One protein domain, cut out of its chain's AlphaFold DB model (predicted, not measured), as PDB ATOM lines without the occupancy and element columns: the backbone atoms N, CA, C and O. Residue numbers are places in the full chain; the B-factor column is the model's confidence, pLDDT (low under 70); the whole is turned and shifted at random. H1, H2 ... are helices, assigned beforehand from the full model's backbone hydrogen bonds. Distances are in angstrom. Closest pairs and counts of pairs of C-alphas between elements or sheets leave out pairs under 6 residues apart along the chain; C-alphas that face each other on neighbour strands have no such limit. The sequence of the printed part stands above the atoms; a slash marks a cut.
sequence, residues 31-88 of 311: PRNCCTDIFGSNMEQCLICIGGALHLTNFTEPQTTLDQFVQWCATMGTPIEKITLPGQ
ATOM      1  N   PRO A  31     175.432 156.681 205.866       92.94
ATOM      2  CA  PRO A  31     175.740 157.286 204.570       92.94
ATOM      3  C   PRO A  31     176.906 158.272 204.632       92.94
ATOM      4  O   PRO A  31     177.716 158.317 203.719       92.94
ATOM      5  N   ARG A  32     177.053 159.007 205.742       94.19
ATOM      6  CA  ARG A  32     178.160 159.955 205.938       94.19
ATOM      7  C   ARG A  32     179.543 159.302 205.944       94.19
ATOM      8  O   ARG A  32     180.510 159.958 205.581       94.19
ATOM      9  N   ASN A  33     179.631 158.037 206.349       94.69
ATOM     10  CA  ASN A  33     180.898 157.318 206.456       94.69
ATOM     11  C   ASN A  33     181.161 156.454 205.220       94.69
ATOM     12  O   ASN A  33     182.302 156.381 204.764       94.69
ATOM     13  N   CYS A  34     180.121 155.836 204.648       96.06
ATOM     14  CA  CYS A  34     180.299 155.005 203.459       96.06
ATOM     15  C   CYS A  34     180.206 155.768 202.153       96.06
ATOM     16  O   CYS A  34     180.948 155.440 201.243       96.06
ATOM     17  N   CYS A  35     179.363 156.791 202.025       96.56
ATOM     18  CA  CYS A  35     179.218 157.511 200.763       96.56
ATOM     19  C   CYS A  35     180.304 158.572 200.561       96.56
ATOM     20  O   CYS A  35     180.018 159.744 200.333       96.56
ATOM     21  N   THR A  36     181.559 158.146 200.683       96.50
ATOM     22  CA  THR A  36     182.757 158.959 200.477       96.50
ATOM     23  C   THR A  36     183.603 158.352 199.364       96.50
ATOM     24  O   THR A  36     183.648 157.129 199.208       96.50
ATOM     25  N   ASP A  37     184.325 159.189 198.619       94.88
ATOM     26  CA  ASP A  37     185.207 158.725 197.536       94.88
ATOM     27  C   ASP A  37     186.294 157.769 198.057       94.88
ATOM     28  O   ASP A  37     186.639 156.776 197.414       94.88
ATOM     29  N   ILE A  38     186.777 158.013 199.281       95.31
ATOM     30  CA  ILE A  38     187.766 157.167 199.964       95.31
ATOM     31  C   ILE A  38     187.196 155.768 200.217       95.31
ATOM     32  O   ILE A  38     187.876 154.768 199.988       95.31
ATOM     33  N   PHE A  39     185.955 155.672 200.696       96.25
ATOM     34  CA  PHE A  39     185.313 154.378 200.906       96.25
ATOM     35  C   PHE A  39     185.067 153.658 199.576       96.25
ATOM     36  O   PHE A  39     185.351 152.465 199.481       96.25
ATOM     37  N   GLY A  40     184.623 154.379 198.539       94.81
ATOM     38  CA  GLY A  40     184.457 153.836 197.188       94.81
ATOM     39  C   GLY A  40     185.748 153.220 196.636       94.81
ATOM     40  O   GLY A  40     185.741 152.071 196.195       94.81
ATOM     41  N   SER A  41     186.874 153.930 196.749       95.12
ATOM     42  CA  SER A  41     188.186 153.416 196.331       95.12
ATOM     43  C   SER A  41     188.638 152.212 197.170       95.12
ATOM     44  O   SER A  41     189.148 151.231 196.627       95.12
ATOM     45  N   ASN A  42     188.389 152.220 198.485       96.12
ATOM     46  CA  ASN A  42     188.680 151.058 199.332       96.12
ATOM     47  C   ASN A  42     187.821 149.837 198.958       96.12
ATOM     48  O   ASN A  42     188.303 148.702 198.970       96.12
ATOM     49  N   MET A  43     186.555 150.053 198.595       95.19
ATOM     50  CA  MET A  43     185.663 149.003 198.112       95.19
ATOM     51  C   MET A  43     186.160 148.407 196.795       95.19
ATOM     52  O   MET A  43     186.223 147.186 196.672       95.19
ATOM     53  N   GLU A  44     186.598 149.241 195.853       95.38
ATOM     54  CA  GLU A  44     187.214 148.795 194.601       95.38
ATOM     55  C   GLU A  44     188.471 147.950 194.845       95.38
ATOM     56  O   GLU A  44     188.543 146.803 194.400       95.38
ATOM     57  N   GLN A  45     189.435 148.475 195.609       96.12
ATOM     58  CA  GLN A  45     190.678 147.764 195.923       96.12
ATOM     59  C   GLN A  45     190.414 146.441 196.647       96.12
ATOM     60  O   GLN A  45     191.079 145.437 196.379       96.12
ATOM     61  N   CYS A  46     189.415 146.410 197.534       96.81
ATOM     62  CA  CYS A  46     189.007 145.184 198.199       96.81
ATOM     63  C   CYS A  46     188.457 144.147 197.207       96.81
ATOM     64  O   CYS A  46     188.883 142.992 197.228       96.81
ATOM     65  N   LEU A  47     187.558 144.548 196.303       95.19
ATOM     66  CA  LEU A  47     186.983 143.651 195.296       95.19
ATOM     67  C   LEU A  47     188.041 143.131 194.312       95.19
ATOM     68  O   LEU A  47     188.004 141.954 193.954       95.19
ATOM     69  N   ILE A  48     189.015 143.964 193.928       94.81
ATOM     70  CA  ILE A  48     190.160 143.544 193.105       94.81
ATOM     71  C   ILE A  48     191.002 142.503 193.849       94.81
ATOM     72  O   ILE A  48     191.344 141.471 193.270       94.81
ATOM     73  N   CYS A  49     191.295 142.725 195.136       96.88
ATOM     74  CA  CYS A  49     192.036 141.757 195.945       96.88
ATOM     75  C   CYS A  49     191.301 140.413 196.028       96.88
ATOM     76  O   CYS A  49     191.904 139.367 195.785       96.88
ATOM     77  N   ILE A  50     189.996 140.433 196.322       95.25
ATOM     78  CA  ILE A  50     189.168 139.221 196.402       95.25
ATOM     79  C   ILE A  50     189.153 138.497 195.053       95.25
ATOM     80  O   ILE A  50     189.325 137.280 195.010       95.25
ATOM     81  N   GLY A  51     189.005 139.236 193.950       94.12
ATOM     82  CA  GLY A  51     189.054 138.667 192.607       94.12
ATOM     83  C   GLY A  51     190.393 138.004 192.298       94.12
ATOM     84  O   GLY A  51     190.413 136.860 191.851       94.12
ATOM     85  N   GLY A  52     191.509 138.662 192.619       94.88
ATOM     86  CA  GLY A  52     192.847 138.089 192.455       94.88
ATOM     87  C   GLY A  52     193.066 136.839 193.311       94.88
ATOM     88  O   GLY A  52     193.580 135.834 192.826       94.88
ATOM     89  N   ALA A  53     192.608 136.870 194.562       96.00
ATOM     90  CA  ALA A  53     192.683 135.762 195.508       96.00
ATOM     91  C   ALA A  53     191.866 134.527 195.093       96.00
ATOM     92  O   ALA A  53     192.250 133.406 195.416       96.00
ATOM     93  N   LEU A  54     190.738 134.735 194.410       94.94
ATOM     94  CA  LEU A  54     189.842 133.679 193.934       94.94
ATOM     95  C   LEU A  54     190.059 133.333 192.451       94.94
ATOM     96  O   LEU A  54     189.304 132.537 191.900       94.94
ATOM     97  N   HIS A  55     191.066 133.931 191.803       93.81
ATOM     98  CA  HIS A  55     191.311 133.825 190.361       93.81
ATOM     99  C   HIS A  55     190.071 134.141 189.504       93.81
ATOM    100  O   HIS A  55     189.850 133.549 188.446       93.81
ATOM    101  N   LEU A  56     189.250 135.089 189.958       92.12
ATOM    102  CA  LEU A  56     188.093 135.558 189.210       92.12
ATOM    103  C   LEU A  56     188.567 136.466 188.077       92.12
ATOM    104  O   LEU A  56     189.138 137.528 188.303       92.12
ATOM    105  N   THR A  57     188.286 136.054 186.846       88.81
ATOM    106  CA  THR A  57     188.471 136.883 185.646       88.81
ATOM    107  C   THR A  57     187.213 137.678 185.304       88.81
ATOM    108  O   THR A  57     187.276 138.662 184.573       88.81
ATOM    109  N   ASN A  58     186.063 137.267 185.844       89.75
ATOM    110  CA  ASN A  58     184.782 137.907 185.611       89.75
ATOM    111  C   ASN A  58     184.343 138.709 186.841       89.75
ATOM    112  O   ASN A  58     183.857 138.159 187.828       89.75
ATOM    113  N   PHE A  59     184.464 140.030 186.741       92.88
ATOM    114  CA  PHE A  59     184.066 140.970 187.786       92.88
ATOM    115  C   PHE A  59     182.602 141.425 187.680       92.88
ATOM    116  O   PHE A  59     182.230 142.396 188.323       92.88
ATOM    117  N   THR A  60     181.742 140.756 186.903       90.75
ATOM    118  CA  THR A  60     180.342 141.197 186.703       90.75
ATOM    119  C   THR A  60     179.535 141.209 188.003       90.75
ATOM    120  O   THR A  60     178.768 142.140 188.250       90.75
ATOM    121  N   GLU A  61     179.715 140.205 188.861       90.75
ATOM    122  CA  GLU A  61     179.038 140.142 190.162       90.75
ATOM    123  C   GLU A  61     179.589 141.186 191.163       90.75
ATOM    124  O   GLU A  61     178.794 141.972 191.693       90.75
ATOM    125  N   PRO A  62     180.920 141.308 191.361       92.00
ATOM    126  CA  PRO A  62     181.519 142.422 192.100       92.00
ATOM    127  C   PRO A  62     181.092 143.804 191.594       92.00
ATOM    128  O   PRO A  62     180.742 144.668 192.394       92.00
ATOM    129  N   GLN A  63     181.048 143.998 190.272       93.00
ATOM    130  CA  GLN A  63     180.620 145.251 189.656       93.00
ATOM    131  C   GLN A  63     179.158 145.538 189.987       93.00
ATOM    132  O   GLN A  63     178.835 146.652 190.367       93.00
ATOM    133  N   THR A  64     178.281 144.534 189.932       91.50
ATOM    134  CA  THR A  64     176.871 144.699 190.323       91.50
ATOM    135  C   THR A  64     176.740 145.134 191.786       91.50
ATOM    136  O   THR A  64     175.886 145.953 192.114       91.50
ATOM    137  N   THR A  65     177.603 144.623 192.666       91.06
ATOM    138  CA  THR A  65     177.641 145.029 194.082       91.06
ATOM    139  C   THR A  65     178.095 146.483 194.237       91.06
ATOM    140  O   THR A  65     177.489 147.240 194.994       91.06
ATOM    141  N   LEU A  66     179.123 146.895 193.489       92.75
ATOM    142  CA  LEU A  66     179.604 148.277 193.463       92.75
ATOM    143  C   LEU A  66     178.544 149.235 192.889       92.75
ATOM    144  O   LEU A  66     178.291 150.292 193.459       92.75
ATOM    145  N   ASP A  67     177.868 148.835 191.813       92.38
ATOM    146  CA  ASP A  67     176.795 149.595 191.169       92.38
ATOM    147  C   ASP A  67     175.620 149.822 192.138       92.38
ATOM    148  O   ASP A  67     175.105 150.935 192.244       92.38
ATOM    149  N   GLN A  68     175.215 148.783 192.883       91.56
ATOM    150  CA  GLN A  68     174.177 148.884 193.918       91.56
ATOM    151  C   GLN A  68     174.581 149.842 195.038       91.56
ATOM    152  O   GLN A  68     173.746 150.605 195.526       91.56
ATOM    153  N   PHE A  69     175.853 149.823 195.431       92.50
ATOM    154  CA  PHE A  69     176.393 150.729 196.434       92.50
ATOM    155  C   PHE A  69     176.379 152.192 195.955       92.50
ATOM    156  O   PHE A  69     175.854 153.059 196.656       92.50
ATOM    157  N   VAL A  70     176.852 152.465 194.734       93.38
ATOM    158  CA  VAL A  70     176.804 153.808 194.125       93.38
ATOM    159  C   VAL A  70     175.359 154.296 194.002       93.38
ATOM    160  O   VAL A  70     175.057 155.440 194.344       93.38
ATOM    161  N   GLN A  71     174.439 153.425 193.574       93.12
ATOM    162  CA  GLN A  71     173.021 153.756 193.477       93.12
ATOM    163  C   GLN A  71     172.410 154.065 194.851       93.12
ATOM    164  O   GLN A  71     171.665 155.036 194.979       93.12
ATOM    165  N   TRP A  72     172.744 153.289 195.884       92.88
ATOM    166  CA  TRP A  72     172.308 153.557 197.254       92.88
ATOM    167  C   TRP A  72     172.821 154.917 197.749       92.88
ATOM    168  O   TRP A  72     172.038 155.729 198.242       92.88
ATOM    169  N   CYS A  73     174.093 155.235 197.522       95.00
ATOM    170  CA  CYS A  73     174.651 156.535 197.890       95.00
ATOM    171  C   CYS A  73     174.004 157.705 197.139       95.00
ATOM    172  O   CYS A  73     173.702 158.736 197.745       95.00
ATOM    173  N   ALA A  74     173.677 157.520 195.857       94.31
ATOM    174  CA  ALA A  74     172.908 158.497 195.095       94.31
ATOM    175  C   ALA A  74     171.508 158.725 195.697       94.31
ATOM    176  O   ALA A  74     171.078 159.871 195.813       94.31
ATOM    177  N   THR A  75     170.818 157.668 196.152       94.00
ATOM    178  CA  THR A  75     169.509 157.819 196.822       94.00
ATOM    179  C   THR A  75     169.588 158.554 198.162       94.00
ATOM    180  O   THR A  75     168.607 159.169 198.567       94.00
ATOM    181  N   MET A  76     170.754 158.550 198.814       94.19
ATOM    182  CA  MET A  76     171.005 159.285 200.058       94.19
ATOM    183  C   MET A  76     171.456 160.741 199.832       94.19
ATOM    184  O   MET A  76     171.708 161.457 200.798       94.19
ATOM    185  N   GLY A  77     171.531 161.202 198.576       94.75
ATOM    186  CA  GLY A  77     171.882 162.586 198.229       94.75
ATOM    187  C   GLY A  77     173.386 162.863 198.143       94.75
ATOM    188  O   GLY A  77     173.791 164.011 197.984       94.75
ATOM    189  N   THR A  78     174.213 161.821 198.212       94.75
ATOM    190  CA  THR A  78     175.676 161.881 198.088       94.75
ATOM    191  C   THR A  78     176.105 161.009 196.905       94.75
ATOM    192  O   THR A  78     176.483 159.852 197.111       94.75
ATOM    193  N   PRO A  79     175.971 161.490 195.654       93.31
ATOM    194  CA  PRO A  79     176.393 160.715 194.494       93.31
ATOM    195  C   PRO A  79     177.918 160.554 194.515       93.31
ATOM    196  O   PRO A  79     178.641 161.542 194.596       93.31
ATOM    197  N   ILE A  80     178.386 159.311 194.439       94.06
ATOM    198  CA  ILE A  80     179.809 158.985 194.281       94.06
ATOM    199  C   ILE A  80     180.093 158.840 192.788       94.06
ATOM    200  O   ILE A  80     179.220 158.409 192.024       94.06
ATOM    201  N   GLU A  81     181.306 159.188 192.369       91.19
ATOM    202  CA  GLU A  81     181.764 158.921 191.010       91.19
ATOM    203  C   GLU A  81     181.653 157.424 190.677       91.19
ATOM    204  O   GLU A  81     181.839 156.543 191.522       91.19
ATOM    205  N   LYS A  82     181.291 157.118 189.428       86.88
ATOM    206  CA  LYS A  82     181.170 155.738 188.961       86.88
ATOM    207  C   LYS A  82     182.556 155.103 188.935       86.88
ATOM    208  O   LYS A  82     183.390 155.476 188.117       86.88
ATOM    209  N   ILE A  83     182.745 154.077 189.750       90.50
ATOM    210  CA  ILE A  83     183.958 153.263 189.743       90.50
ATOM    211  C   ILE A  83     183.714 152.019 188.871       90.50
ATOM    212  O   ILE A  83     182.639 151.413 188.906       90.50
ATOM    213  N   THR A  84     184.686 151.641 188.043       91.00
ATOM    214  CA  THR A  84     184.598 150.463 187.164       91.00
ATOM    215  C   THR A  84     185.767 149.532 187.421       91.00
ATOM    216  O   THR A  84     186.914 149.949 187.304       91.00
ATOM    217  N   LEU A  85     185.475 148.269 187.723       92.75
ATOM    218  CA  LEU A  85     186.493 147.245 187.932       92.75
ATOM    219  C   LEU A  85     187.226 146.909 186.618       92.75
ATOM    220  O   LEU A  85     186.638 147.001 185.534       92.75
ATOM    221  N   PRO A  86     188.500 146.481 186.687       83.88
ATOM    222  CA  PRO A  86     189.282 146.134 185.504       83.88
ATOM    223  C   PRO A  86     188.604 145.033 184.676       83.88
ATOM    224  O   PRO A  86     188.108 144.039 185.206       83.88
ATOM    225  N   GLY A  87     188.589 145.220 183.354       77.19
ATOM    226  CA  GLY A  87     187.951 144.294 182.410       77.19
ATOM    227  C   GLY A  87     186.445 144.505 182.208       77.19
ATOM    228  O   GLY A  87     185.838 143.763 181.437       77.19
ATOM    229  N   GLN A  88     185.833 145.506 182.850       76.25
ATOM    230  CA  GLN A  88     184.480 145.976 182.526       76.25
ATOM    231  C   GLN A  88     184.538 147.109 181.487       76.25
ATOM    232  O   GLN A  88     185.437 147.948 181.524       76.25
TER     233      GLN A  88
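This is residues 31 to 88 of the 311 residues of an uncharacterized protein of Moniliophthora roreri (strain MCA 2997) (UniProt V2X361). What is the main picture? It is a long helical hairpin in the shape of a rod: H2 and H3 lie side by side, run opposite ways and come close over a few residues alone. The tiny H1 sits at the end of the rod where H2 begins and H3 ends, and the unnamed tail, residues 76 to 88, folds back along the hairpin. How is it made up? The printed part has 58 residues with three named helices, H1, H2 and H3 in chain order, and no named strand; its class is all helix. How large is it? It is compact, with a radius of gyration of the C-alphas of 11.5 A, and spans 35 by 16 by 13 A.

Where is the longest helix? H2 is residues 37 to 53, 24.2 A from first to last C-alpha, beginning at C-alpha 37 (185.207, 158.725, 197.536). Where are the others? H3 is residues 60 to 75, 22.3 A long, ending at C-alpha 75 (169.509, 157.819, 196.822). H1 is residues 31 to 34.

How does H2 stand to H3? They form a helical hairpin and only just touch, with 3 pairs of C-alphas within 8 A, through residues 43 to 47 of H2 and 62 to 66 of H3 alone. The closest C-alphas, of Leu 47 and Pro 62, are 6.4 A apart. Their tilt is shallow, 14 degrees, opposite ways. Where is H1? It is close but not clearly touching to H3, the closest C-alphas being those of Pro 31 and Cys 73 at 6.8 A. What of the backbones? In H2 and H3 every O i to N i+4 pair is within hydrogen-bond range; H1 is too short for such a pair.

Which C-alphas are farthest apart? Those of His 55 and Gly 77, at 35.6 A. Are there cuts or long links? The printed part has no cut; the link H1 to H2 is tight and H2 to H3 short. How confident is the model? The mean pLDDT of the printed part is 92.9, and no printed residue is under 70.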